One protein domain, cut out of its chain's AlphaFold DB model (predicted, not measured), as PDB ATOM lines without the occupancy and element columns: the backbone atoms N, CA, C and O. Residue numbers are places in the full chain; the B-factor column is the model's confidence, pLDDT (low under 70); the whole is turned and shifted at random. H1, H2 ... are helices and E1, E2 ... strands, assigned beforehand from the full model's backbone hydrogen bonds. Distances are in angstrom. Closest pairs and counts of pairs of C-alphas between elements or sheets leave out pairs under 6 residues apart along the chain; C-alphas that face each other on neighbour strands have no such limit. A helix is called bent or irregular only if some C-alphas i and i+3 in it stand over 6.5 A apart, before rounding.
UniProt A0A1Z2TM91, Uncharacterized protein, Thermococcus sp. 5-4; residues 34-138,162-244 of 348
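This is residues 34 to 138 and 162 to 244 of the 348 residues of an uncharacterized protein of Thermococcus sp. 5-4 (UniProt A0A1Z2TM91). A compact body of mostly crossed helices is built on H7, the longest by residues, and H3, which pack on each other near the middle at a steep tilt of 42 degrees. H2 packs on H3 on the side away from H7, and it makes a hairpin with H1 and has H4 packed on its residues 67 to 72; H5 and H9 pack on H7, and the short H8 packs on H1. The printed part has 188 residues, in chain order H1, H2, E1, H3, H4, H5, H6, H7, H8 and H9: nine named helices and one named strand, mostly helix. The radius of gyration of the C-alphas is 15.3 A, and the rounded outline spans 47 by 39 by 33 A.

H7, residues 192 to 211, is 27.9 A long from C-alpha 192 at (3.739, -1.009, -16.981) to C-alpha 211 at (-1.315, -25.337, -4.234). H3 is residues 94 to 111, 27.1 A; H4, 117 to 135, 29.2 A; H5, 165 to 180, 22.2 A, with a kink of 48 degrees near residue 172. H9 is residues 226 to 238, 19.3 A, ending at (6.909, -3.822, -22.012). H1 is residues 43 to 55, H2 62 to 73, E1 89 to 91, H6 186 to 189 and H8 216 to 222. Four helices are irregular: C-alphas 44 and 47 in H1 are 8.4 A apart, 107 and 110 in H3 7.2 A, 168 and 171 in H5 7.6 A, and, only just, 118 and 121 in H4 6.7 A.

H7 is the hub, touching four helices. Its closest C-alphas to H3 are Thr 203 and Leu 103, 5.6 A apart, at a steep tilt of 42 degrees, opposite ways. H9 touches it at Phe 195 and Ala 234, 4.8 A; H5 touches its residues 192 to 200 alone, at Ala 174 and Glu 193, 4.9 A. H8 only just touches it, only at the corner, with 3 pairs of C-alphas within 8 A, the closest Leu 206 and Ala 216, 5.9 A. H2 touches H3 at Phe 69 and Gln 105, 5.3 A. H1 and H2 form a helical hairpin, closest at Tyr 43 and Phe 69, 5.3 A; H1 touches H8 at Phe 49 and Thr 217, 6.0 A. H4 touches H2 at Ala 120 and His 71, 6.4 A, and H5 at Ile 130 and Ile 173, 6.0 A. H6 only just touches H9, with 3 pairs within 8 A, the closest Lys 188 and Val 238, 5.0 A. E1 pairs with no named strand. Every O i to N i+4 pair is within hydrogen-bond range in H2, H7, H8 and H9, but 7 of 9 in H1, 11 of 14 in H3, 12 of 15 in H4 and 10 of 12 in H5; H6 is too short for one.

The C-alphas of Gly 83 and Ala 222, the two farthest apart, are 49.1 A apart. Residues 139 to 161 are not printed, and C-alphas 138 and 162 are 18.3 A apart across the cut. The link from H2 to E1, residues 74 to 88, is long. Mean pLDDT of the printed part is 82.9; 35 residues are under 70, among them 73 to 89 and 114 to 121.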
ATOM      1  N   GLU A  34      11.214 -16.873   1.686       59.75
ATOM      2  CA  GLU A  34      12.505 -17.252   1.087       59.75
ATOM      3  C   GLU A  34      12.691 -18.780   1.017       59.75
ATOM      4  O   GLU A  34      13.483 -19.276   0.218       59.75
ATOM      5  N   ILE A  35      11.931 -19.549   1.811       63.47
ATOM      6  CA  ILE A  35      12.034 -21.023   1.899       63.47
ATOM      7  C   ILE A  35      10.886 -21.721   1.143       63.47
ATOM      8  O   ILE A  35      10.654 -22.928   1.274       63.47
ATOM      9  N   THR A  36      10.150 -20.997   0.295       74.69
ATOM     10  CA  THR A  36       9.168 -21.630  -0.598       74.69
ATOM     11  C   THR A  36       9.877 -22.696  -1.441       74.69
ATOM     12  O   THR A  36      10.982 -22.483  -1.922       74.69
ATOM     13  N   SER A  37       9.294 -23.884  -1.618       84.19
ATOM     14  CA  SER A  37       9.968 -24.936  -2.387       84.19
ATOM     15  C   SER A  37      10.033 -24.565  -3.870       84.19
ATOM     16  O   SER A  37       9.045 -24.089  -4.426       84.19
ATOM     17  N   LYS A  38      11.149 -24.856  -4.558       88.06
ATOM     18  CA  LYS A  38      11.294 -24.651  -6.017       88.06
ATOM     19  C   LYS A  38      10.097 -25.198  -6.804       88.06
ATOM     20  O   LYS A  38       9.603 -24.521  -7.703       88.06
ATOM     21  N   LYS A  39       9.581 -26.368  -6.407       89.38
ATOM     22  CA  LYS A  39       8.410 -27.024  -7.020       89.38
ATOM     23  C   LYS A  39       7.115 -26.206  -6.907       89.38
ATOM     24  O   LYS A  39       6.267 -26.295  -7.788       89.38
ATOM     25  N   ASP A  40       6.987 -25.396  -5.859       88.88
ATOM     26  CA  ASP A  40       5.809 -24.573  -5.590       88.88
ATOM     27  C   ASP A  40       5.869 -23.231  -6.359       88.88
ATOM     28  O   ASP A  40       4.907 -22.476  -6.344       88.88
ATOM     29  N   THR A  41       6.963 -22.938  -7.079       90.88
ATOM     30  CA  THR A  41       7.165 -21.686  -7.840       90.88
ATOM     31  C   THR A  41       7.403 -21.952  -9.334       90.88
ATOM     32  O   THR A  41       7.451 -23.110  -9.767       90.88
ATOM     33  N   LEU A  42       7.576 -20.901 -10.145       93.31
ATOM     34  CA  LEU A  42       7.943 -21.049 -11.559       93.31
ATOM     35  C   LEU A  42       9.403 -21.466 -11.757       93.31
ATOM     36  O   LEU A  42       9.721 -22.043 -12.793       93.31
ATOM     37  N   TYR A  43      10.278 -21.273 -10.764       92.12
ATOM     38  CA  TYR A  43      11.665 -21.745 -10.835       92.12
ATOM     39  C   TYR A  43      11.749 -23.259 -11.064       92.12
ATOM     40  O   TYR A  43      12.527 -23.725 -11.894       92.12
ATOM     41  N   GLY A  44      10.907 -24.043 -10.381       92.06
ATOM     42  CA  GLY A  44      10.855 -25.498 -10.558       92.06
ATOM     43  C   GLY A  44      10.382 -25.957 -11.942       92.06
ATOM     44  O   GLY A  44      10.492 -27.139 -12.249       92.06
ATOM     45  N   GLU A  45       9.865 -25.042 -12.764       95.06
ATOM     46  CA  GLU A  45       9.376 -25.285 -14.127       95.06
ATOM     47  C   GLU A  45      10.013 -24.316 -15.135       95.06
ATOM     48  O   GLU A  45       9.450 -24.054 -16.194       95.06
ATOM     49  N   VAL A  46      11.175 -23.735 -14.816       94.56
ATOM     50  CA  VAL A  46      11.768 -22.638 -15.600       94.56
ATOM     51  C   VAL A  46      12.027 -23.013 -17.060       94.56
ATOM     52  O   VAL A  46      11.821 -22.194 -17.956       94.56
ATOM     53  N   LYS A  47      12.423 -24.267 -17.322       95.06
ATOM     54  CA  LYS A  47      12.667 -24.763 -18.682       95.06
ATOM     55  C   LYS A  47      11.360 -24.845 -19.462       95.06
ATOM     56  O   LYS A  47      11.262 -24.262 -20.539       95.06
ATOM     57  N   GLU A  48      10.356 -25.513 -18.899       96.44
ATOM     58  CA  GLU A  48       9.035 -25.646 -19.512       96.44
ATOM     59  C   GLU A  48       8.355 -24.280 -19.691       96.44
ATOM     60  O   GLU A  48       7.722 -24.029 -20.715       96.44
ATOM     61  N   PHE A  49       8.519 -23.360 -18.738       96.06
ATOM     62  CA  PHE A  49       7.969 -22.009 -18.817       96.06
ATOM     63  C   PHE A  49       8.635 -21.187 -19.928       96.06
ATOM     64  O   PHE A  49       7.949 -20.495 -20.683       96.06
ATOM     65  N   ALA A  50       9.956 -21.310 -20.097       94.81
ATOM     66  CA  ALA A  50      10.674 -20.681 -21.205       94.81
ATOM     67  C   ALA A  50      10.173 -21.175 -22.571       94.81
ATOM     68  O   ALA A  50      10.020 -20.377 -23.493       94.81
ATOM     69  N   GLU A  51       9.907 -22.476 -22.715       95.38
ATOM     70  CA  GLU A  51       9.337 -23.046 -23.944       95.38
ATOM     71  C   GLU A  51       7.955 -22.468 -24.246       95.38
ATOM     72  O   GLU A  51       7.706 -22.000 -25.355       95.38
ATOM     73  N   VAL A  52       7.085 -22.424 -23.236       96.06
ATOM     74  CA  VAL A  52       5.731 -21.871 -23.348       96.06
ATOM     75  C   VAL A  52       5.762 -20.401 -23.787       96.06
ATOM     76  O   VAL A  52       4.970 -19.993 -24.642       96.06
ATOM     77  N   LEU A  53       6.690 -19.599 -23.255       95.62
ATOM     78  CA  LEU A  53       6.902 -18.214 -23.691       95.62
ATOM     79  C   LEU A  53       7.374 -18.139 -25.153       95.62
ATOM     80  O   LEU A  53       6.857 -17.322 -25.927       95.62
ATOM     81  N   LYS A  54       8.306 -19.015 -25.556       94.56
ATOM     82  CA  LYS A  54       8.849 -19.070 -26.927       94.56
ATOM     83  C   LYS A  54       7.783 -19.402 -27.957       94.56
ATOM     84  O   LYS A  54       7.720 -18.730 -28.986       94.56
ATOM     85  N   GLU A  55       6.908 -20.360 -27.660       94.94
ATOM     86  CA  GLU A  55       5.744 -20.703 -28.493       94.94
ATOM     87  C   GLU A  55       4.856 -19.482 -28.776       94.94
ATOM     88  O   GLU A  55       4.253 -19.370 -29.843       94.94
ATOM     89  N   ARG A  56       4.828 -18.517 -27.852       95.25
ATOM     90  CA  ARG A  56       4.040 -17.282 -27.960       95.25
ATOM     91  C   ARG A  56       4.860 -16.083 -28.430       95.25
ATOM     92  O   ARG A  56       4.376 -14.951 -28.402       95.25
ATOM     93  N   GLY A  57       6.071 -16.315 -28.931       94.06
ATOM     94  CA  GLY A  57       6.925 -15.300 -29.547       94.06
ATOM     95  C   GLY A  57       7.744 -14.468 -28.561       94.06
ATOM     96  O   GLY A  57       8.258 -13.420 -28.956       94.06
ATOM     97  N   ILE A  58       7.878 -14.913 -27.311       93.94
ATOM     98  CA  ILE A  58       8.759 -14.309 -26.306       93.94
ATOM     99  C   ILE A  58       9.939 -15.256 -26.092       93.94
ATOM    100  O   ILE A  58       9.775 -16.359 -25.588       93.94
ATOM    101  N   ASN A  59      11.133 -14.843 -26.490       92.44
ATOM    102  CA  ASN A  59      12.352 -15.634 -26.407       92.44
ATOM    103  C   ASN A  59      13.291 -15.033 -25.350       92.44
ATOM    104  O   ASN A  59      14.210 -14.301 -25.720       92.44
ATOM    105  N   PRO A  60      13.048 -15.283 -24.047       87.56
ATOM    106  CA  PRO A  60      13.998 -14.887 -23.014       87.56
ATOM    107  C   PRO A  60      15.311 -15.655 -23.198       87.56
ATOM    108  O   PRO A  60      15.304 -16.808 -23.659       87.56
ATOM    109  N   ASP A  61      16.427 -15.048 -22.796       87.94
ATOM    110  CA  ASP A  61      17.644 -15.824 -22.595       87.94
ATOM    111  C   ASP A  61      17.405 -16.798 -21.437       87.94
ATOM    112  O   ASP A  61      16.873 -16.438 -20.385       87.94
ATOM    113  N   ARG A  62      17.732 -18.073 -21.652       86.75
ATOM    114  CA  ARG A  62      17.379 -19.111 -20.684       86.75
ATOM    115  C   ARG A  62      18.201 -18.989 -19.404       86.75
ATOM    116  O   ARG A  62      17.646 -19.227 -18.335       86.75
ATOM    117  N   LYS A  63      19.484 -18.632 -19.505       87.19
ATOM    118  CA  LYS A  63      20.348 -18.469 -18.332       87.19
ATOM    119  C   LYS A  63      19.881 -17.260 -17.524       87.19
ATOM    120  O   LYS A  63      19.652 -17.384 -16.327       87.19
ATOM    121  N   ALA A  64      19.603 -16.150 -18.205       85.19
ATOM    122  CA  ALA A  64      19.040 -14.954 -17.596       85.19
ATOM    123  C   ALA A  64      17.699 -15.229 -16.903       85.19
ATOM    124  O   ALA A  64      17.465 -14.756 -15.797       85.19
ATOM    125  N   LEU A  65      16.815 -16.016 -17.521       89.06
ATOM    126  CA  LEU A  65      15.543 -16.401 -16.909       89.06
ATOM    127  C   LEU A  65      15.739 -17.262 -15.653       89.06
ATOM    128  O   LEU A  65      15.073 -17.026 -14.644       89.06
ATOM    129  N   GLU A  66      16.637 -18.248 -15.712       89.50
ATOM    130  CA  GLU A  66      17.004 -19.085 -14.564       89.50
ATOM    131  C   GLU A  66      17.554 -18.222 -13.413       89.50
ATOM    132  O   GLU A  66      17.113 -18.387 -12.277       89.50
ATOM    133  N   GLU A  67      18.414 -17.242 -13.703       85.00
ATOM    134  CA  GLU A  67      18.950 -16.288 -12.720       85.00
ATOM    135  C   GLU A  67      17.861 -15.375 -12.132       85.00
ATOM    136  O   GLU A  67      17.734 -15.280 -10.908       85.00
ATOM    137  N   VAL A  68      17.009 -14.757 -12.964       84.75
ATOM    138  CA  VAL A  68      15.865 -13.951 -12.490       84.75
ATOM    139  C   VAL A  68      15.005 -14.777 -11.540       84.75
ATOM    140  O   VAL A  68      14.618 -14.297 -10.471       84.75
ATOM    141  N   PHE A  69      14.704 -16.024 -11.906       88.56
ATOM    142  CA  PHE A  69      13.850 -16.877 -11.093       88.56
ATOM    143  C   PHE A  69      14.538 -17.338  -9.805       88.56
ATOM    144  O   PHE A  69      13.854 -17.442  -8.791       88.56
ATOM    145  N   ASP A  70      15.852 -17.584  -9.800       83.56
ATOM    146  CA  ASP A  70      16.579 -17.970  -8.582       83.56
ATOM    147  C   ASP A  70      16.645 -16.801  -7.591       83.56
ATOM    148  O   ASP A  70      16.345 -16.969  -6.410       83.56
ATOM    149  N   HIS A  71      16.933 -15.587  -8.070       74.31
ATOM    150  CA  HIS A  71      17.070 -14.396  -7.222       74.31
ATOM    151  C   HIS A  71      15.738 -13.813  -6.742       74.31
ATOM    152  O   HIS A  71      15.693 -13.123  -5.723       74.31
ATOM    153  N   THR A  72      14.639 -14.120  -7.427       70.69
ATOM    154  CA  THR A  72      13.272 -13.847  -6.944       70.69
ATOM    155  C   THR A  72      12.758 -14.945  -6.008       70.69
ATOM    156  O   THR A  72      11.811 -14.704  -5.262       70.69
ATOM    157  N   HIS A  73      13.398 -16.120  -6.009       65.12
ATOM    158  CA  HIS A  73      13.050 -17.272  -5.178       65.12
ATOM    159  C   HIS A  73      13.807 -17.332  -3.840       65.12
ATOM    160  O   HIS A  73      13.194 -17.665  -2.835       65.12
ATOM    161  N   THR A  74      15.110 -17.026  -3.822       51.50
ATOM    162  CA  THR A  74      16.011 -17.339  -2.688       51.50
ATOM    163  C   THR A  74      16.480 -16.133  -1.869       51.50
ATOM    164  O   THR A  74      16.682 -16.266  -0.671       51.50
ATOM    165  N   TYR A  75      16.654 -14.962  -2.489       50.66
ATOM    166  CA  TYR A  75      17.223 -13.762  -1.841       50.66
ATOM    167  C   TYR A  75      16.310 -12.525  -1.934       50.66
ATOM    168  O   TYR A  75      16.652 -11.432  -1.481       50.66
ATOM    169  N   GLY A  76      15.162 -12.668  -2.597       50.03
ATOM    170  CA  GLY A  76      14.458 -11.550  -3.219       50.03
ATOM    171  C   GLY A  76      13.526 -10.751  -2.318       50.03
ATOM    172  O   GLY A  76      13.075  -9.691  -2.747       50.03
ATOM    173  N   ILE A  77      13.227 -11.212  -1.105       52.56
ATOM    174  CA  ILE A  77      12.333 -10.491  -0.186       52.56
ATOM    175  C   ILE A  77      13.108  -9.978   1.034       52.56
ATOM    176  O   ILE A  77      12.544  -9.719   2.090       52.56
ATOM    177  N   ALA A  78      14.417  -9.767   0.885       46.66
ATOM    178  CA  ALA A  78      15.204  -9.145   1.931       46.66
ATOM    179  C   ALA A  78      14.854  -7.657   2.052       46.66
ATOM    180  O   ALA A  78      15.007  -6.867   1.111       46.66
ATOM    181  N   ILE A  79      14.427  -7.247   3.241       49.09
ATOM    182  CA  ILE A  79      14.245  -5.838   3.591       49.09
ATOM    183  C   ILE A  79      15.513  -5.394   4.311       49.09
ATOM    184  O   ILE A  79      16.142  -6.152   5.041       49.09
ATOM    185  N   THR A  80      15.967  -4.175   4.072       40.19
ATOM    186  CA  THR A  80      17.250  -3.721   4.607       40.19
ATOM    187  C   THR A  80      17.053  -2.834   5.818       40.19
ATOM    188  O   THR A  80      16.182  -1.960   5.806       40.19
ATOM    189  N   LYS A  81      17.940  -2.958   6.795       47.88
ATOM    190  CA  LYS A  81      17.998  -2.058   7.942       47.88
ATOM    191  C   LYS A  81      18.451  -0.643   7.543       47.88
ATOM    192  O   LYS A  81      19.314  -0.486   6.676       47.88
ATOM    193  N   LYS A  82      17.997   0.378   8.281       41.38
ATOM    194  CA  LYS A  82      18.808   1.591   8.517       41.38
ATOM    195  C   LYS A  82      20.067   1.156   9.287       41.38
ATOM    196  O   LYS A  82      20.027   1.057  10.508       41.38
ATOM    197  N   GLY A  83      21.132   0.782   8.572       46.47
ATOM    198  CA  GLY A  83      22.380   0.266   9.162       46.47
ATOM    199  C   GLY A  83      22.972  -1.004   8.529       46.47
ATOM    200  O   GLY A  83      23.892  -1.569   9.101       46.47
ATOM    201  N   GLY A  84      22.469  -1.478   7.380       45.62
ATOM    202  CA  GLY A  84      23.190  -2.452   6.535       45.62
ATOM    203  C   GLY A  84      22.925  -3.950   6.768       45.62
ATOM    204  O   GLY A  84      23.419  -4.759   5.991       45.62
ATOM    205  N   GLY A  85      22.119  -4.342   7.762       50.62
ATOM    206  CA  GLY A  85      21.680  -5.739   7.933       50.62
ATOM    207  C   GLY A  85      20.558  -6.148   6.964       50.62
ATOM    208  O   GLY A  85      19.682  -5.329   6.657       50.62
ATOM    209  N   LEU A  86      20.577  -7.402   6.495       53.47
ATOM    210  CA  LEU A  86      19.467  -8.045   5.773       53.47
ATOM    211  C   LEU A  86      18.440  -8.568   6.787       53.47
ATOM    212  O   LEU A  86      18.824  -9.173   7.785       53.47
ATOM    213  N   SER A  87      17.154  -8.330   6.538       58.34
ATOM    214  CA  SER A  87      16.047  -8.883   7.325       58.34
ATOM    215  C   SER A  87      15.157  -9.772   6.468       58.34
ATOM    216  O   SER A  87      14.864  -9.427   5.321       58.34
ATOM    217  N   THR A  88      14.727 -10.889   7.048       64.06
ATOM    218  CA  THR A  88      13.857 -11.881   6.413       64.06
ATOM    219  C   THR A  88      12.422 -11.360   6.340       64.06
ATOM    220  O   THR A  88      11.896 -10.777   7.299       64.06
ATOM    221  N   ALA A  89      11.764 -11.581   5.204       69.38
ATOM    222  CA  ALA A  89      10.343 -11.307   5.049       69.38
ATOM    223  C   ALA A  89       9.522 -12.596   5.095       69.38
ATOM    224  O   ALA A  89       9.845 -13.604   4.471       69.38
ATOM    225  N   TYR A  90       8.406 -12.527   5.806       74.12
ATOM    226  CA  TYR A  90       7.490 -13.636   5.996       74.12
ATOM    227  C   TYR A  90       6.151 -13.333   5.341       74.12
ATOM    228  O   TYR A  90       5.655 -12.214   5.429       74.12
ATOM    229  N   ALA A  91       5.516 -14.332   4.748       78.38
ATOM    230  CA  ALA A  91       4.137 -14.225   4.300       78.38
ATOM    231  C   ALA A  91       3.163 -14.648   5.420       78.38
ATOM    232  O   ALA A  91       3.515 -15.493   6.255       78.38
ATOM    233  N   PRO A  92       1.932 -14.108   5.443       77.81
ATOM    234  CA  PRO A  92       0.926 -14.468   6.446       77.81
ATOM    235  C   PRO A  92       0.328 -15.869   6.226       77.81
ATOM    236  O   PRO A  92      -0.340 -16.406   7.108       77.81
ATOM    237  N   SER A  93       0.582 -16.497   5.074       83.25
ATOM    238  CA  SER A  93       0.190 -17.875   4.778       83.25
ATOM    239  C   SER A  93       1.154 -18.539   3.783       83.25
ATOM    240  O   SER A  93       1.930 -17.863   3.103       83.25
ATOM    241  N   ARG A  94       1.097 -19.877   3.665       83.56
ATOM    242  CA  ARG A  94       1.834 -20.621   2.623       83.56
ATOM    243  C   ARG A  94       1.407 -20.184   1.226       83.56
ATOM    244  O   ARG A  94       2.234 -20.105   0.327       83.56
ATOM    245  N   GLU A  95       0.112 -19.952   1.052       88.00
ATOM    246  CA  GLU A  95      -0.458 -19.533  -0.220       88.00
ATOM    247  C   GLU A  95       0.076 -18.157  -0.625       88.00
ATOM    248  O   GLU A  95       0.541 -17.991  -1.749       88.00
ATOM    249  N   ASP A  96       0.113 -17.205   0.309       86.94
ATOM    250  CA  ASP A  96       0.698 -15.889   0.063       86.94
ATOM    251  C   ASP A  96       2.193 -15.991  -0.255       86.94
ATOM    252  O   ASP A  96       2.648 -15.332  -1.183       86.94
ATOM    253  N   ALA A  97       2.955 -16.847   0.440       84.69
ATOM    254  CA  ALA A  97       4.372 -17.067   0.129       84.69
ATOM    255  C   ALA A  97       4.569 -17.509  -1.332       84.69
ATOM    256  O   ALA A  97       5.373 -16.922  -2.058       84.69
ATOM    257  N   ILE A  98       3.766 -18.480  -1.786       88.69
ATOM    258  CA  ILE A  98       3.764 -18.955  -3.176       88.69
ATOM    259  C   ILE A  98       3.411 -17.818  -4.140       88.69
ATOM    260  O   ILE A  98       4.125 -17.606  -5.123       88.69
ATOM    261  N   LYS A  99       2.343 -17.062  -3.850       92.19
ATOM    262  CA  LYS A  99       1.912 -15.927  -4.678       92.19
ATOM    263  C   LYS A  99       3.010 -14.865  -4.784       92.19
ATOM    264  O   LYS A  99       3.333 -14.439  -5.887       92.19
ATOM    265  N   TYR A 100       3.649 -14.482  -3.680       88.38
ATOM    266  CA  TYR A 100       4.756 -13.523  -3.693       88.38
ATOM    267  C   TYR A 100       5.933 -14.002  -4.546       88.38
ATOM    268  O   TYR A 100       6.412 -13.245  -5.393       88.38
ATOM    269  N   SER A 101       6.370 -15.255  -4.381       87.94
ATOM    270  CA  SER A 101       7.460 -15.809  -5.192       87.94
ATOM    271  C   SER A 101       7.124 -15.799  -6.686       87.94
ATOM    272  O   SER A 101       7.940 -15.353  -7.492       87.94
ATOM    273  N   ILE A 102       5.919 -16.246  -7.062       93.06
ATOM    274  CA  ILE A 102       5.474 -16.259  -8.464       93.06
ATOM    275  C   ILE A 102       5.372 -14.830  -9.014       93.06
ATOM    276  O   ILE A 102       5.874 -14.567 -10.106       93.06
ATOM    277  N   LEU A 103       4.793 -13.888  -8.265       93.31
ATOM    278  CA  LEU A 103       4.667 -12.501  -8.713       93.31
ATOM    279  C   LEU A 103       6.036 -11.887  -9.001       93.31
ATOM    280  O   LEU A 103       6.232 -11.316 -10.072       93.31
ATOM    281  N   PHE A 104       7.001 -12.016  -8.088       89.88
ATOM    282  CA  PHE A 104       8.335 -11.452  -8.304       89.88
ATOM    283  C   PHE A 104       9.061 -12.104  -9.488       89.88
ATOM    284  O   PHE A 104       9.716 -11.395 -10.253       89.88
ATOM    285  N   GLN A 105       8.884 -13.413  -9.699       91.31
ATOM    286  CA  GLN A 105       9.370 -14.113 -10.896       91.31
ATOM    287  C   GLN A 105       8.788 -13.495 -12.176       91.31
ATOM    288  O   GLN A 105       9.532 -13.171 -13.104       91.31
ATOM    289  N   LEU A 106       7.473 -13.261 -12.214       94.69
ATOM    290  CA  LEU A 106       6.796 -12.658 -13.365       94.69
ATOM    291  C   LEU A 106       7.219 -11.200 -13.598       94.69
ATOM    292  O   LEU A 106       7.508 -10.824 -14.734       94.69
ATOM    293  N   LEU A 107       7.307 -10.385 -12.541       91.88
ATOM    294  CA  LEU A 107       7.727  -8.980 -12.633       91.88
ATOM    295  C   LEU A 107       9.189  -8.824 -13.073       91.88
ATOM    296  O   LEU A 107       9.544  -7.792 -13.639       91.88
ATOM    297  N   GLY A 108      10.028  -9.836 -12.839       88.50
ATOM    298  CA  GLY A 108      11.415  -9.870 -13.293       88.50
ATOM    299  C   GLY A 108      11.585 -10.167 -14.786       88.50
ATOM    300  O   GLY A 108      12.632  -9.837 -15.342       88.50
ATOM    301  N   LEU A 109      10.575 -10.729 -15.467       90.50
ATOM    302  CA  LEU A 109      10.702 -11.189 -16.858       90.50
ATOM    303  C   LEU A 109      11.203 -10.141 -17.858       90.50
ATOM    304  O   LEU A 109      12.007 -10.518 -18.707       90.50
ATOM    305  N   PRO A 110      10.817  -8.851 -17.797       88.31
ATOM    306  CA  PRO A 110      11.351  -7.862 -18.732       88.31
ATOM    307  C   PRO A 110      12.873  -7.637 -18.624       88.31
ATOM    308  O   PRO A 110      13.410  -6.904 -19.444       88.31
ATOM    309  N   LEU A 111      13.557  -8.216 -17.623       79.00
ATOM    310  CA  LEU A 111      15.022  -8.208 -17.480       79.00
ATOM    311  C   LEU A 111      15.697  -9.491 -17.991       79.00
ATOM    312  O   LEU A 111      16.924  -9.555 -18.028       79.00
ATOM    313  N   ALA A 112      14.931 -10.513 -18.382       81.56
ATOM    314  CA  ALA A 112      15.445 -11.833 -18.758       81.56
ATOM    315  C   ALA A 112      16.143 -11.869 -20.141       81.56
ATOM    316  O   ALA A 112      16.209 -12.912 -20.790       81.56
ATOM    317  N   HIS A 113      16.645 -10.730 -20.615       76.88
ATOM    318  CA  HIS A 113      17.477 -10.567 -21.814       76.88
ATOM    319  C   HIS A 113      18.855  -9.978 -21.519       76.88
ATOM    320  O   HIS A 113      19.723 -10.009 -22.384       76.88
ATOM    321  N   GLU A 114      19.036  -9.408 -20.330       68.25
ATOM    322  CA  GLU A 114      20.165  -8.535 -20.013       68.25
ATOM    323  C   GLU A 114      20.980  -9.000 -18.806       68.25
ATOM    324  O   GLU A 114      21.906  -8.289 -18.407       68.25
ATOM    325  N   MET A 115      20.626 -10.136 -18.199       65.94
ATOM    326  CA  MET A 115      21.269 -10.615 -16.977       65.94
ATOM    327  C   MET A 115      22.663 -11.163 -17.298       65.94
ATOM    328  O   MET A 115      22.816 -12.236 -17.875       65.94
ATOM    329  N   GLU A 116      23.674 -10.375 -16.944       62.38
ATOM    330  CA  GLU A 116      25.005 -10.875 -16.606       62.38
ATOM    331  C   GLU A 116      25.022 -11.220 -15.106       62.38
ATOM    332  O   GLU A 116      24.218 -10.678 -14.342       62.38
ATOM    333  N   GLU A 117      25.960 -12.074 -14.689       54.34
ATOM    334  CA  GLU A 117      26.069 -12.654 -13.335       54.34
ATOM    335  C   GLU A 117      26.015 -11.587 -12.207       54.34
ATOM    336  O   GLU A 117      25.445 -11.827 -11.143       54.34
ATOM    337  N   ASP A 118      26.479 -10.355 -12.469       57.66
ATOM    338  CA  ASP A 118      26.486  -9.230 -11.516       57.66
ATOM    339  C   ASP A 118      25.158  -8.440 -11.416       57.66
ATOM    340  O   ASP A 118      24.961  -7.636 -10.495       57.66
ATOM    341  N   LYS A 119      24.198  -8.635 -12.332       64.94
ATOM    342  CA  LYS A 119      22.927  -7.877 -12.346       64.94
ATOM    343  C   LYS A 119      21.824  -8.494 -11.481       64.94
ATOM    344  O   LYS A 119      20.815  -7.828 -11.233       64.94
ATOM    345  N   ALA A 120      22.011  -9.702 -10.955       62.50
ATOM    346  CA  ALA A 120      21.129 -10.342  -9.973       62.50
ATOM    347  C   ALA A 120      20.759  -9.426  -8.789       62.50
ATOM    348  O   ALA A 120      19.610  -9.374  -8.335       62.50
ATOM    349  N   TYR A 121      21.727  -8.620  -8.344       67.25
ATOM    350  CA  TYR A 121      21.542  -7.613  -7.304       67.25
ATOM    351  C   TYR A 121      20.452  -6.583  -7.648       67.25
ATOM    352  O   TYR A 121      19.736  -6.115  -6.760       67.25
ATOM    353  N   GLN A 122      20.268  -6.242  -8.927       72.31
ATOM    354  CA  GLN A 122      19.246  -5.284  -9.354       72.31
ATOM    355  C   GLN A 122      17.831  -5.852  -9.203       72.31
ATOM    356  O   GLN A 122      16.931  -5.140  -8.751       72.31
ATOM    357  N   VAL A 123      17.636  -7.138  -9.514       72.31
ATOM    358  CA  VAL A 123      16.351  -7.830  -9.322       72.31
ATOM    359  C   VAL A 123      15.996  -7.871  -7.834       72.31
ATOM    360  O   VAL A 123      14.897  -7.466  -7.451       72.31
ATOM    361  N   ALA A 124      16.951  -8.250  -6.981       68.62
ATOM    362  CA  ALA A 124      16.766  -8.247  -5.530       68.62
ATOM    363  C   ALA A 124      16.470  -6.836  -4.983       68.62
ATOM    364  O   ALA A 124      15.530  -6.641  -4.210       68.62
ATOM    365  N   ARG A 125      17.210  -5.812  -5.434       74.62
ATOM    366  CA  ARG A 125      16.996  -4.407  -5.042       74.62
ATOM    367  C   ARG A 125      15.606  -3.901  -5.436       74.62
ATOM    368  O   ARG A 125      14.979  -3.177  -4.661       74.62
ATOM    369  N   LYS A 126      15.122  -4.275  -6.619       77.19
ATOM    370  CA  LYS A 126      13.794  -3.919  -7.130       77.19
ATOM    371  C   LYS A 126      12.680  -4.551  -6.306       77.19
ATOM    372  O   LYS A 126      11.786  -3.832  -5.860       77.19
ATOM    373  N   ASN A 127      12.762  -5.854  -6.052       72.56
ATOM    374  CA  ASN A 127      11.794  -6.549  -5.204       72.56
ATOM    375  C   ASN A 127      11.754  -5.924  -3.810       72.56
ATOM    376  O   ASN A 127      10.683  -5.583  -3.319       72.56
ATOM    377  N   ARG A 128      12.923  -5.629  -3.231       70.75
ATOM    378  CA  ARG A 128      13.024  -4.900  -1.964       70.75
ATOM    379  C   ARG A 128      12.330  -3.537  -2.005       70.75
ATOM    380  O   ARG A 128      11.629  -3.201  -1.058       70.75
ATOM    381  N   LYS A 129      12.485  -2.741  -3.072       73.81
ATOM    382  CA  LYS A 129      11.758  -1.464  -3.215       73.81
ATOM    383  C   LYS A 129      10.246  -1.678  -3.271       73.81
ATOM    384  O   LYS A 129       9.522  -0.968  -2.583       73.81
ATOM    385  N   ILE A 130       9.781  -2.657  -4.047       75.50
ATOM    386  CA  ILE A 130       8.358  -3.008  -4.149       75.50
ATOM    387  C   ILE A 130       7.808  -3.365  -2.765       75.50
ATOM    388  O   ILE A 130       6.854  -2.743  -2.303       75.50
ATOM    389  N   VAL A 131       8.472  -4.286  -2.070       70.38
ATOM    390  CA  VAL A 131       8.125  -4.727  -0.715       70.38
ATOM    391  C   VAL A 131       8.121  -3.552   0.268       70.38
ATOM    392  O   VAL A 131       7.144  -3.360   0.988       70.38
ATOM    393  N   ASN A 132       9.159  -2.713   0.254       68.00
ATOM    394  CA  ASN A 132       9.256  -1.536   1.120       68.00
ATOM    395  C   ASN A 132       8.134  -0.527   0.882       68.00
ATOM    396  O   ASN A 132       7.714   0.138   1.819       68.00
ATOM    397  N   VAL A 133       7.649  -0.394  -0.351       67.00
ATOM    398  CA  VAL A 133       6.573   0.546  -0.676       67.00
ATOM    399  C   VAL A 133       5.197  -0.024  -0.332       67.00
ATOM    400  O   VAL A 133       4.348   0.714   0.160       67.00
ATOM    401  N   ILE A 134       4.986  -1.328  -0.524       63.41
ATOM    402  CA  ILE A 134       3.750  -2.019  -0.124       63.41
ATOM    403  C   ILE A 134       3.588  -2.007   1.402       63.41
ATOM    404  O   ILE A 134       2.495  -1.770   1.908       63.41
ATOM    405  N   ILE A 135       4.678  -2.240   2.133       58.59
ATOM    406  CA  ILE A 135       4.695  -2.233   3.604       58.59
ATOM    407  C   ILE A 135       4.782  -0.791   4.149       58.59
ATOM    408  O   ILE A 135       4.303  -0.501   5.245       58.59
ATOM    409  N   GLY A 136       5.362   0.128   3.370       53.12
ATOM    410  CA  GLY A 136       5.692   1.497   3.765       53.12
ATOM    411  C   GLY A 136       6.905   1.575   4.704       53.12
ATOM    412  O   GLY A 136       7.250   0.613   5.388       53.12
ATOM    413  N   ASP A 137       7.550   2.744   4.775       44.44
ATOM    414  CA  ASP A 137       8.505   3.068   5.853       44.44
ATOM    415  C   ASP A 137       7.748   3.619   7.088       44.44
ATOM    416  O   ASP A 137       8.086   3.307   8.226       44.44
ATOM    417  N   GLU A 138       6.629   4.331   6.877       38.53
ATOM    418  CA  GLU A 138       5.852   5.034   7.925       38.53
ATOM    419  C   GLU A 138       4.606   4.285   8.445       38.53
ATOM    420  O   GLU A 138       4.028   4.673   9.462       38.53
ATOM    421  N   PRO A 162      -1.412  -9.552   3.376       84.88
ATOM    422  CA  PRO A 162      -2.107 -10.512   2.524       84.88
ATOM    423  C   PRO A 162      -1.962 -10.131   1.044       84.88
ATOM    424  O   PRO A 162      -2.041  -8.948   0.699       84.88
ATOM    425  N   PHE A 163      -1.783 -11.115   0.159       86.56
ATOM    426  CA  PHE A 163      -1.500 -10.843  -1.254       86.56
ATOM    427  C   PHE A 163      -2.599 -10.008  -1.937       86.56
ATOM    428  O   PHE A 163      -2.304  -9.177  -2.795       86.56
ATOM    429  N   ASP A 164      -3.857 -10.153  -1.513       87.19
ATOM    430  CA  ASP A 164      -4.988  -9.365  -2.023       87.19
ATOM    431  C   ASP A 164      -4.811  -7.848  -1.866       87.19
ATOM    432  O   ASP A 164      -5.343  -7.068  -2.663       87.19
ATOM    433  N   GLU A 165      -4.032  -7.395  -0.881       82.75
ATOM    434  CA  GLU A 165      -3.739  -5.971  -0.711       82.75
ATOM    435  C   GLU A 165      -2.863  -5.421  -1.850       82.75
ATOM    436  O   GLU A 165      -2.964  -4.236  -2.190       82.75
ATOM    437  N   LEU A 166      -2.083  -6.272  -2.530       79.00
ATOM    438  CA  LEU A 166      -1.261  -5.873  -3.680       79.00
ATOM    439  C   LEU A 166      -2.081  -5.416  -4.875       79.00
ATOM    440  O   LEU A 166      -1.614  -4.573  -5.642       79.00
ATOM    441  N   LYS A 167      -3.310  -5.920  -5.025       83.25
ATOM    442  CA  LYS A 167      -4.219  -5.501  -6.102       83.25
ATOM    443  C   LYS A 167      -4.444  -3.991  -6.063       83.25
ATOM    444  O   LYS A 167      -4.469  -3.333  -7.101       83.25
ATOM    445  N   LYS A 168      -4.523  -3.429  -4.853       82.94
ATOM    446  CA  LYS A 168      -4.670  -1.986  -4.618       82.94
ATOM    447  C   LYS A 168      -3.354  -1.229  -4.821       82.94
ATOM    448  O   LYS A 168      -3.380  -0.050  -5.156       82.94
ATOM    449  N   ALA A 169      -2.216  -1.904  -4.659       83.44
ATOM    450  CA  ALA A 169      -0.881  -1.341  -4.842       83.44
ATOM    451  C   ALA A 169      -0.358  -1.425  -6.289       83.44
ATOM    452  O   ALA A 169       0.727  -0.913  -6.565       83.44
ATOM    453  N   ALA A 170      -1.100  -2.027  -7.229       87.38
ATOM    454  CA  ALA A 170      -0.660  -2.207  -8.615       87.38
ATOM    455  C   ALA A 170      -0.164  -0.910  -9.301       87.38
ATOM    456  O   ALA A 170       0.910  -0.957  -9.910       87.38
ATOM    457  N   PRO A 171      -0.833   0.260  -9.170       85.56
ATOM    458  CA  PRO A 171      -0.327   1.515  -9.740       85.56
ATOM    459  C   PRO A 171       1.025   1.934  -9.148       85.56
ATOM    460  O   PRO A 171       1.915   2.405  -9.857       85.56
ATOM    461  N   THR A 172       1.211   1.716  -7.848       82.19
ATOM    462  CA  THR A 172       2.444   2.054  -7.137       82.19
ATOM    463  C   THR A 172       3.587   1.117  -7.517       82.19
ATOM    464  O   THR A 172       4.694   1.579  -7.791       82.19
ATOM    465  N   ILE A 173       3.321  -0.188  -7.612       84.94
ATOM    466  CA  ILE A 173       4.285  -1.177  -8.119       84.94
ATOM    467  C   ILE A 173       4.707  -0.786  -9.539       84.94
ATOM    468  O   ILE A 173       5.899  -0.730  -9.839       84.94
ATOM    469  N   ALA A 174       3.748  -0.431 -10.396       87.56
ATOM    470  CA  ALA A 174       4.029   0.009 -11.754       87.56
ATOM    471  C   ALA A 174       4.905   1.267 -11.796       87.56
ATOM    472  O   ALA A 174       5.820   1.330 -12.613       87.56
ATOM    473  N   LEU A 175       4.677   2.242 -10.912       82.50
ATOM    474  CA  LEU A 175       5.519   3.435 -10.804       82.50
ATOM    475  C   LEU A 175       6.971   3.078 -10.461       82.50
ATOM    476  O   LEU A 175       7.884   3.555 -11.132       82.50
ATOM    477  N   ILE A 176       7.184   2.194  -9.480       83.31
ATOM    478  CA  ILE A 176       8.524   1.702  -9.123       83.31
ATOM    479  C   ILE A 176       9.166   1.046 -10.342       83.31
ATOM    480  O   ILE A 176      10.270   1.414 -10.736       83.31
ATOM    481  N   LEU A 177       8.452   0.138 -11.008       84.69
ATOM    482  CA  LEU A 177       8.964  -0.521 -12.203       84.69
ATOM    483  C   LEU A 177       9.309   0.484 -13.311       84.69
ATOM    484  O   LEU A 177      10.362   0.356 -13.922       84.69
ATOM    485  N   ARG A 178       8.509   1.529 -13.546       85.44
ATOM    486  CA  ARG A 178       8.831   2.571 -14.545       85.44
ATOM    487  C   ARG A 178      10.157   3.278 -14.262       85.44
ATOM    488  O   ARG A 178      10.846   3.624 -15.219       85.44
ATOM    489  N   THR A 179      10.506   3.476 -12.990       80.00
ATOM    490  CA  THR A 179      11.814   4.036 -12.607       80.00
ATOM    491  C   THR A 179      12.946   3.033 -12.810       80.00
ATOM    492  O   THR A 179      13.992   3.385 -13.332       80.00
ATOM    493  N   GLU A 180      12.720   1.756 -12.499       78.88
ATOM    494  CA  GLU A 180      13.733   0.706 -12.672       78.88
ATOM    495  C   GLU A 180      13.942   0.292 -14.138       78.88
ATOM    496  O   GLU A 180      14.964  -0.290 -14.489       78.88
ATOM    497  N   TYR A 181      12.958   0.555 -14.996       79.06
ATOM    498  CA  TYR A 181      12.998   0.308 -16.436       79.06
ATOM    499  C   TYR A 181      13.124   1.618 -17.221       79.06
ATOM    500  O   TYR A 181      12.500   1.782 -18.269       79.06
ATOM    501  N   GLU A 182      13.901   2.580 -16.718       78.88
ATOM    502  CA  GLU A 182      14.097   3.877 -17.380       78.88
ATOM    503  C   GLU A 182      14.745   3.780 -18.766       78.88
ATOM    504  O   GLU A 182      14.500   4.634 -19.613       78.88
ATOM    505  N   HIS A 183      15.490   2.701 -19.020       80.00
ATOM    506  CA  HIS A 183      16.057   2.375 -20.326       80.00
ATOM    507  C   HIS A 183      14.989   2.011 -21.376       80.00
ATOM    508  O   HIS A 183      15.267   2.037 -22.576       80.00
ATOM    509  N   LEU A 184      13.762   1.664 -20.962       80.31
ATOM    510  CA  LEU A 184      12.671   1.409 -21.897       80.31
ATOM    511  C   LEU A 184      12.071   2.729 -22.413       80.31
ATOM    512  O   LEU A 184      11.863   3.660 -21.633       80.31
ATOM    513  N   PRO A 185      11.665   2.793 -23.697       87.25
ATOM    514  CA  PRO A 185      10.948   3.946 -24.231       87.25
ATOM    515  C   PRO A 185       9.702   4.293 -23.409       87.25
ATOM    516  O   PRO A 185       8.973   3.403 -22.959       87.25
ATOM    517  N   GLU A 186       9.384   5.586 -23.296       86.50
ATOM    518  CA  GLU A 186       8.230   6.059 -22.514       86.50
ATOM    519  C   GLU A 186       6.907   5.401 -22.939       86.50
ATOM    520  O   GLU A 186       6.054   5.095 -22.106       86.50
ATOM    521  N   SER A 187       6.752   5.105 -24.232       90.44
ATOM    522  CA  SER A 187       5.587   4.398 -24.777       90.44
ATOM    523  C   SER A 187       5.407   2.981 -24.215       90.44
ATOM    524  O   SER A 187       4.271   2.520 -24.096       90.44
ATOM    525  N   LYS A 188       6.497   2.299 -23.838       91.25
ATOM    526  CA  LYS A 188       6.469   1.010 -23.133       91.25
ATOM    527  C   LYS A 188       6.272   1.206 -21.635       91.25
ATOM    528  O   LYS A 188       5.442   0.523 -21.042       91.25
ATOM    529  N   ARG A 189       6.945   2.192 -21.026       87.31
ATOM    530  CA  ARG A 189       6.794   2.504 -19.590       87.31
ATOM    531  C   ARG A 189       5.349   2.840 -19.212       87.31
ATOM    532  O   ARG A 189       4.880   2.402 -18.166       87.31
ATOM    533  N   LYS A 190       4.600   3.532 -20.076       90.75
ATOM    534  CA  LYS A 190       3.161   3.800 -19.875       90.75
ATOM    535  C   LYS A 190       2.296   2.534 -19.788       90.75
ATOM    536  O   LYS A 190       1.208   2.595 -19.230       90.75
ATOM    537  N   LYS A 191       2.771   1.391 -20.291       95.00
ATOM    538  CA  LYS A 191       2.060   0.101 -20.260       95.00
ATOM    539  C   LYS A 191       2.406  -0.754 -19.035       95.00
ATOM    540  O   LYS A 191       1.867  -1.847 -18.888       95.00
ATOM    541  N   MET A 192       3.269  -0.259 -18.146       93.19
ATOM    542  CA  MET A 192       3.739  -1.009 -16.981       93.19
ATOM    543  C   MET A 192       2.612  -1.349 -16.000       93.19
ATOM    544  O   MET A 192       2.619  -2.423 -15.416       93.19
ATOM    545  N   GLU A 193       1.611  -0.479 -15.847       93.81
ATOM    546  CA  GLU A 193       0.474  -0.767 -14.962       93.81
ATOM    547  C   GLU A 193      -0.371  -1.936 -15.470       93.81
ATOM    548  O   GLU A 193      -0.732  -2.816 -14.694       93.81
ATOM    549  N   HIS A 194      -0.628  -1.986 -16.779       96.00
ATOM    550  CA  HIS A 194      -1.308  -3.118 -17.401       96.00
ATOM    551  C   HIS A 194      -0.503  -4.414 -17.229       96.00
ATOM    552  O   HIS A 194      -1.060  -5.439 -16.854       96.00
ATOM    553  N   PHE A 195       0.820  -4.352 -17.416       96.88
ATOM    554  CA  PHE A 195       1.714  -5.482 -17.148       96.88
ATOM    555  C   PHE A 195       1.638  -5.974 -15.698       96.88
ATOM    556  O   PHE A 195       1.483  -7.172 -15.477       96.88
ATOM    557  N   VAL A 196       1.682  -5.071 -14.715       95.00
ATOM    558  CA  VAL A 196       1.577  -5.438 -13.294       95.00
ATOM    559  C   VAL A 196       0.224  -6.076 -12.981       95.00
ATOM    560  O   VAL A 196       0.185  -7.097 -12.302       95.00
ATOM    561  N   LYS A 197      -0.882  -5.519 -13.490       96.25
ATOM    562  CA  LYS A 197      -2.225  -6.088 -13.286       96.25
ATOM    563  C   LYS A 197      -2.338  -7.498 -13.866       96.25
ATOM    564  O   LYS A 197      -2.782  -8.399 -13.159       96.25
ATOM    565  N   ALA A 198      -1.857  -7.703 -15.092       97.81
ATOM    566  CA  ALA A 198      -1.849  -9.020 -15.722       97.81
ATOM    567  C   ALA A 198      -0.945 -10.016 -14.970       97.81
ATOM    568  O   ALA A 198      -1.301 -11.180 -14.811       97.81
ATOM    569  N   ALA A 199       0.202  -9.564 -14.446       97.06
ATOM    570  CA  ALA A 199       1.085 -10.393 -13.625       97.06
ATOM    571  C   ALA A 199       0.423 -10.821 -12.305       97.06
ATOM    572  O   ALA A 199       0.568 -11.972 -11.897       97.06
ATOM    573  N   ILE A 200      -0.320  -9.920 -11.652       95.75
ATOM    574  CA  ILE A 200      -1.076 -10.229 -10.430       95.75
ATOM    575  C   ILE A 200      -2.168 -11.260 -10.728       95.75
ATOM    576  O   ILE A 200      -2.214 -12.280 -10.048       95.75
ATOM    577  N   ALA A 201      -2.985 -11.046 -11.765       96.62
ATOM    578  CA  ALA A 201      -4.050 -11.978 -12.143       96.62
ATOM    579  C   ALA A 201      -3.500 -13.379 -12.466       96.62
ATOM    580  O   ALA A 201      -3.969 -14.384 -11.931       96.62
ATOM    581  N   LEU A 202      -2.430 -13.442 -13.266       98.06
ATOM    582  CA  LEU A 202      -1.750 -14.699 -13.566       98.06
ATOM    583  C   LEU A 202      -1.186 -15.356 -12.297       98.06
ATOM    584  O   LEU A 202      -1.287 -16.569 -12.140       98.06
ATOM    585  N   THR A 203      -0.614 -14.579 -11.376       96.88
ATOM    586  CA  THR A 203      -0.066 -15.108 -10.117       96.88
ATOM    587  C   THR A 203      -1.109 -15.872  -9.316       96.88
ATOM    588  O   THR A 203      -0.814 -16.970  -8.848       96.88
ATOM    589  N   GLU A 204      -2.311 -15.319  -9.162       95.50
ATOM    590  CA  GLU A 204      -3.383 -15.973  -8.406       95.50
ATOM    591  C   GLU A 204      -3.720 -17.330  -9.012       95.50
ATOM    592  O   GLU A 204      -3.682 -18.351  -8.321       95.50
ATOM    593  N   ARG A 205      -3.918 -17.352 -10.331       97.00
ATOM    594  CA  ARG A 205      -4.258 -18.571 -11.053       97.00
ATOM    595  C   ARG A 205      -3.164 -19.634 -10.967       97.00
ATOM    596  O   ARG A 205      -3.452 -20.813 -10.760       97.00
ATOM    597  N   LEU A 206      -1.899 -19.242 -11.113       97.06
ATOM    598  CA  LEU A 206      -0.777 -20.178 -11.014       97.06
ATOM    599  C   LEU A 206      -0.594 -20.689  -9.583       97.06
ATOM    600  O   LEU A 206      -0.303 -21.870  -9.402       97.06
ATOM    601  N   ALA A 207      -0.788 -19.838  -8.575       93.94
ATOM    602  CA  ALA A 207      -0.693 -20.236  -7.176       93.94
ATOM    603  C   ALA A 207      -1.767 -21.266  -6.796       93.94
ATOM    604  O   ALA A 207      -1.439 -22.231  -6.107       93.94
ATOM    605  N   GLU A 208      -3.002 -21.133  -7.292       94.62
ATOM    606  CA  GLU A 208      -4.068 -22.135  -7.112       94.62
ATOM    607  C   GLU A 208      -3.659 -23.511  -7.658       94.62
ATOM    608  O   GLU A 208      -3.771 -24.526  -6.968       94.62
ATOM    609  N   ILE A 209      -3.136 -23.548  -8.886       96.00
ATOM    610  CA  ILE A 209      -2.674 -24.785  -9.536       96.00
ATOM    611  C   ILE A 209      -1.522 -25.405  -8.732       96.00
ATOM    612  O   ILE A 209      -1.533 -26.595  -8.408       96.00
ATOM    613  N   LYS A 210      -0.542 -24.583  -8.341       92.38
ATOM    614  CA  LYS A 210       0.613 -25.014  -7.543       92.38
ATOM    615  C   LYS A 210       0.218 -25.500  -6.151       92.38
ATOM    616  O   LYS A 210       0.811 -26.457  -5.656       92.38
ATOM    617  N   ALA A 211      -0.801 -24.906  -5.531       88.75
ATOM    618  CA  ALA A 211      -1.315 -25.337  -4.234       88.75
ATOM    619  C   ALA A 211      -1.883 -26.767  -4.277       88.75
ATOM    620  O   ALA A 211      -1.760 -27.491  -3.287       88.75
ATOM    621  N   ARG A 212      -2.409 -27.208  -5.433       91.38
ATOM    622  CA  ARG A 212      -2.835 -28.600  -5.687       91.38
ATOM    623  C   ARG A 212      -1.674 -29.565  -5.965       91.38
ATOM    624  O   ARG A 212      -1.894 -30.766  -6.086       91.38
ATOM    625  N   GLY A 213      -0.439 -29.066  -6.057       91.06
ATOM    626  CA  GLY A 213       0.744 -29.857  -6.411       91.06
ATOM    627  C   GLY A 213       0.867 -30.148  -7.909       91.06
ATOM    628  O   GLY A 213       1.644 -31.013  -8.308       91.06
ATOM    629  N   GLU A 214       0.105 -29.441  -8.740       94.94
ATOM    630  CA  GLU A 214       0.108 -29.606 -10.190       94.94
ATOM    631  C   GLU A 214       1.175 -28.725 -10.849       94.94
ATOM    632  O   GLU A 214       1.564 -27.675 -10.330       94.94
ATOM    633  N   LYS A 215       1.645 -29.145 -12.031       95.88
ATOM    634  CA  LYS A 215       2.560 -28.332 -12.836       95.88
ATOM    635  C   LYS A 215       1.803 -27.208 -13.537       95.88
ATOM    636  O   LYS A 215       0.944 -27.480 -14.375       95.88
ATOM    637  N   ALA A 216       2.175 -25.962 -13.277       96.00
ATOM    638  CA  ALA A 216       1.510 -24.794 -13.849       96.00
ATOM    639  C   ALA A 216       1.621 -24.755 -15.384       96.00
ATOM    640  O   ALA A 216       0.641 -24.509 -16.087       96.00
ATOM    641  N   THR A 217       2.790 -25.098 -15.923       96.00
ATOM    642  CA  THR A 217       3.056 -25.143 -17.369       96.00
ATOM    643  C   THR A 217       2.200 -26.162 -18.114       96.00
ATOM    644  O   THR A 217       1.882 -25.937 -19.281       96.00
ATOM    645  N   LYS A 218       1.763 -27.246 -17.459       97.25
ATOM    646  CA  LYS A 218       0.840 -28.224 -18.053       97.25
ATOM    647  C   LYS A 218      -0.512 -27.578 -18.370       97.25
ATOM    648  O   LYS A 218      -1.006 -27.729 -19.481       97.25
ATOM    649  N   HIS A 219      -1.065 -26.831 -17.417       97.44
ATOM    650  CA  HIS A 219      -2.342 -26.131 -17.574       97.44
ATOM    651  C   HIS A 219      -2.246 -24.979 -18.571       97.44
ATOM    652  O   HIS A 219      -3.151 -24.782 -19.377       97.44
ATOM    653  N   ILE A 220      -1.115 -24.267 -18.591       96.56
ATOM    654  CA  ILE A 220      -0.872 -23.237 -19.604       96.56
ATOM    655  C   ILE A 220      -0.844 -23.850 -21.015       96.56
ATOM    656  O   ILE A 220      -1.483 -23.323 -21.923       96.56
ATOM    657  N   LYS A 221      -0.137 -24.973 -21.213       95.56
ATOM    658  CA  LYS A 221      -0.096 -25.675 -22.511       95.56
ATOM    659  C   LYS A 221      -1.472 -26.208 -22.929       95.56
ATOM    660  O   LYS A 221      -1.764 -26.220 -24.119       95.56
ATOM    661  N   ALA A 222      -2.306 -26.611 -21.971       95.06
ATOM    662  CA  ALA A 222      -3.677 -27.061 -22.219       95.06
ATOM    663  C   ALA A 222      -4.662 -25.919 -22.541       95.06
ATOM    664  O   ALA A 222      -5.726 -26.184 -23.091       95.06
ATOM    665  N   GLY A 223      -4.309 -24.663 -22.240       93.50
ATOM    666  CA  GLY A 223      -5.197 -23.509 -22.414       93.50
ATOM    667  C   GLY A 223      -6.122 -23.230 -21.220       93.50
ATOM    668  O   GLY A 223      -7.002 -22.383 -21.328       93.50
ATOM    669  N   ASP A 224      -5.901 -23.874 -20.069       95.38
ATOM    670  CA  ASP A 224      -6.731 -23.744 -18.851       95.38
ATOM    671  C   ASP A 224      -6.452 -22.459 -18.034       95.38
ATOM    672  O   ASP A 224      -6.989 -22.266 -16.933       95.38
ATOM    673  N   VAL A 225      -5.539 -21.619 -18.533       96.69
ATOM    674  CA  VAL A 225      -5.011 -20.414 -17.872       96.69
ATOM    675  C   VAL A 225      -5.132 -19.228 -18.840       96.69
ATOM    676  O   VAL A 225      -4.132 -18.820 -19.436       96.69
ATOM    677  N   PRO A 226      -6.342 -18.689 -19.068       95.69
ATOM    678  CA  PRO A 226      -6.552 -17.568 -19.990       95.69
ATOM    679  C   PRO A 226      -5.782 -16.300 -19.584       95.69
ATOM    680  O   PRO A 226      -5.324 -15.553 -20.450       95.69
ATOM    681  N   GLU A 227      -5.545 -16.100 -18.284       97.75
ATOM    682  CA  GLU A 227      -4.739 -15.005 -17.726       97.75
ATOM    683  C   GLU A 227      -3.304 -15.024 -18.269       97.75
ATOM    684  O   GLU A 227      -2.632 -13.992 -18.328       97.75
ATOM    685  N   PHE A 228      -2.821 -16.192 -18.703       97.94
ATOM    686  CA  PHE A 228      -1.498 -16.315 -19.295       97.94
ATOM    687  C   PHE A 228      -1.398 -15.603 -20.646       97.94
ATOM    688  O   PHE A 228      -0.382 -14.971 -20.930       97.94
ATOM    689  N   GLU A 229      -2.444 -15.650 -21.471       97.38
ATOM    690  CA  GLU A 229      -2.441 -14.976 -22.773       97.38
ATOM    691  C   GLU A 229      -2.525 -13.451 -22.612       97.38
ATOM    692  O   GLU A 229      -1.818 -12.705 -23.300       97.38
ATOM    693  N   GLU A 230      -3.316 -12.971 -21.647       97.50
ATOM    694  CA  GLU A 230      -3.333 -11.553 -21.266       97.50
ATOM    695  C   GLU A 230      -1.951 -11.100 -20.780       97.50
ATOM    696  O   GLU A 230      -1.411 -10.096 -21.261       97.50
ATOM    697  N   PHE A 231      -1.331 -11.888 -19.900       98.25
ATOM    698  CA  PHE A 231       0.017 -11.636 -19.411       98.25
ATOM    699  C   PHE A 231       1.050 -11.586 -20.537       98.25
ATOM    700  O   PHE A 231       1.855 -10.659 -20.585       98.25
ATOM    701  N   VAL A 232       1.021 -12.529 -21.479       97.50
ATOM    702  CA  VAL A 232       1.931 -12.560 -22.636       97.50
ATOM    703  C   VAL A 232       1.780 -11.306 -23.495       97.50
ATOM    704  O   VAL A 232       2.782 -10.727 -23.930       97.50
ATOM    705  N   ASN A 233       0.550 -10.849 -23.730       96.88
ATOM    706  CA  ASN A 233       0.293  -9.620 -24.479       96.88
ATOM    707  C   ASN A 233       0.810  -8.384 -23.732       96.88
ATOM    708  O   ASN A 233       1.456  -7.520 -24.334       96.88
ATOM    709  N   ALA A 234       0.596  -8.325 -22.417       97.31
ATOM    710  CA  ALA A 234       1.114  -7.258 -21.573       97.31
ATOM    711  C   ALA A 234       2.652  -7.261 -21.521       97.31
ATOM    712  O   ALA A 234       3.277  -6.206 -21.654       97.31
ATOM    713  N   LEU A 235       3.264  -8.444 -21.419       96.25
ATOM    714  CA  LEU A 235       4.708  -8.634 -21.416       96.25
ATOM    715  C   LEU A 235       5.316  -8.176 -22.739       96.25
ATOM    716  O   LEU A 235       6.238  -7.376 -22.711       96.25
ATOM    717  N   LYS A 236       4.773  -8.555 -23.903       95.31
ATOM    718  CA  LYS A 236       5.241  -8.039 -25.212       95.31
ATOM    719  C   LYS A 236       5.207  -6.513 -25.303       95.31
ATOM    720  O   LYS A 236       6.028  -5.912 -25.993       95.31
ATOM    721  N   ALA A 237       4.257  -5.877 -24.625       94.94
ATOM    722  CA  ALA A 237       4.112  -4.427 -24.616       94.94
ATOM    723  C   ALA A 237       5.228  -3.709 -23.838       94.94
ATOM    724  O   ALA A 237       5.531  -2.557 -24.160       94.94
ATOM    725  N   VAL A 238       5.830  -4.373 -22.849       93.19
ATOM    726  CA  VAL A 238       6.909  -3.822 -22.012       93.19
ATOM    727  C   VAL A 238       8.267  -4.471 -22.279       93.19
ATOM    728  O   VAL A 238       9.291  -3.884 -21.959       93.19
ATOM    729  N   ALA A 239       8.295  -5.642 -22.909       90.56
ATOM    730  CA  ALA A 239       9.507  -6.395 -23.164       90.56
ATOM    731  C   ALA A 239      10.410  -5.665 -24.172       90.56
ATOM    732  O   ALA A 239       9.919  -5.031 -25.118       90.56
ATOM    733  N   PRO A 240      11.731  -5.752 -24.000       87.69
ATOM    734  CA  PRO A 240      12.721  -5.271 -24.961       87.69
ATOM    735  C   PRO A 240      12.581  -6.004 -26.306       87.69
ATOM    736  O   PRO A 240      11.995  -7.086 -26.393       87.69
ATOM    737  N   ALA A 241      13.058  -5.387 -27.389       87.94
ATOM    738  CA  ALA A 241      12.848  -5.918 -28.740       87.94
ATOM    739  C   ALA A 241      13.573  -7.258 -28.956       87.94
ATOM    740  O   ALA A 241      13.096  -8.107 -29.702       87.94
ATOM    741  N   GLU A 242      14.685  -7.440 -28.255       88.12
ATOM    742  CA  GLU A 242      15.555  -8.608 -28.206       88.12
ATOM    743  C   GLU A 242      14.803  -9.856 -27.727       88.12
ATOM    744  O   GLU A 242      15.050 -10.954 -28.222       88.12
ATOM    745  N   MET A 243      13.831  -9.685 -26.824       89.00
ATOM    746  CA  MET A 243      12.985 -10.780 -26.339       89.00
ATOM    747  C   MET A 243      11.849 -11.127 -27.295       89.00
ATOM    748  O   MET A 243      11.236 -12.181 -27.150       89.00
ATOM    749  N   ILE A 244      11.503 -10.264 -28.248       90.12
ATOM    750  CA  ILE A 244      10.347 -10.490 -29.114       90.12
ATOM    751  C   ILE A 244      10.835 -11.138 -30.403       90.12
ATOM    752  O   ILE A 244      11.493 -10.516 -31.238       90.12
TER     753      ILE A 244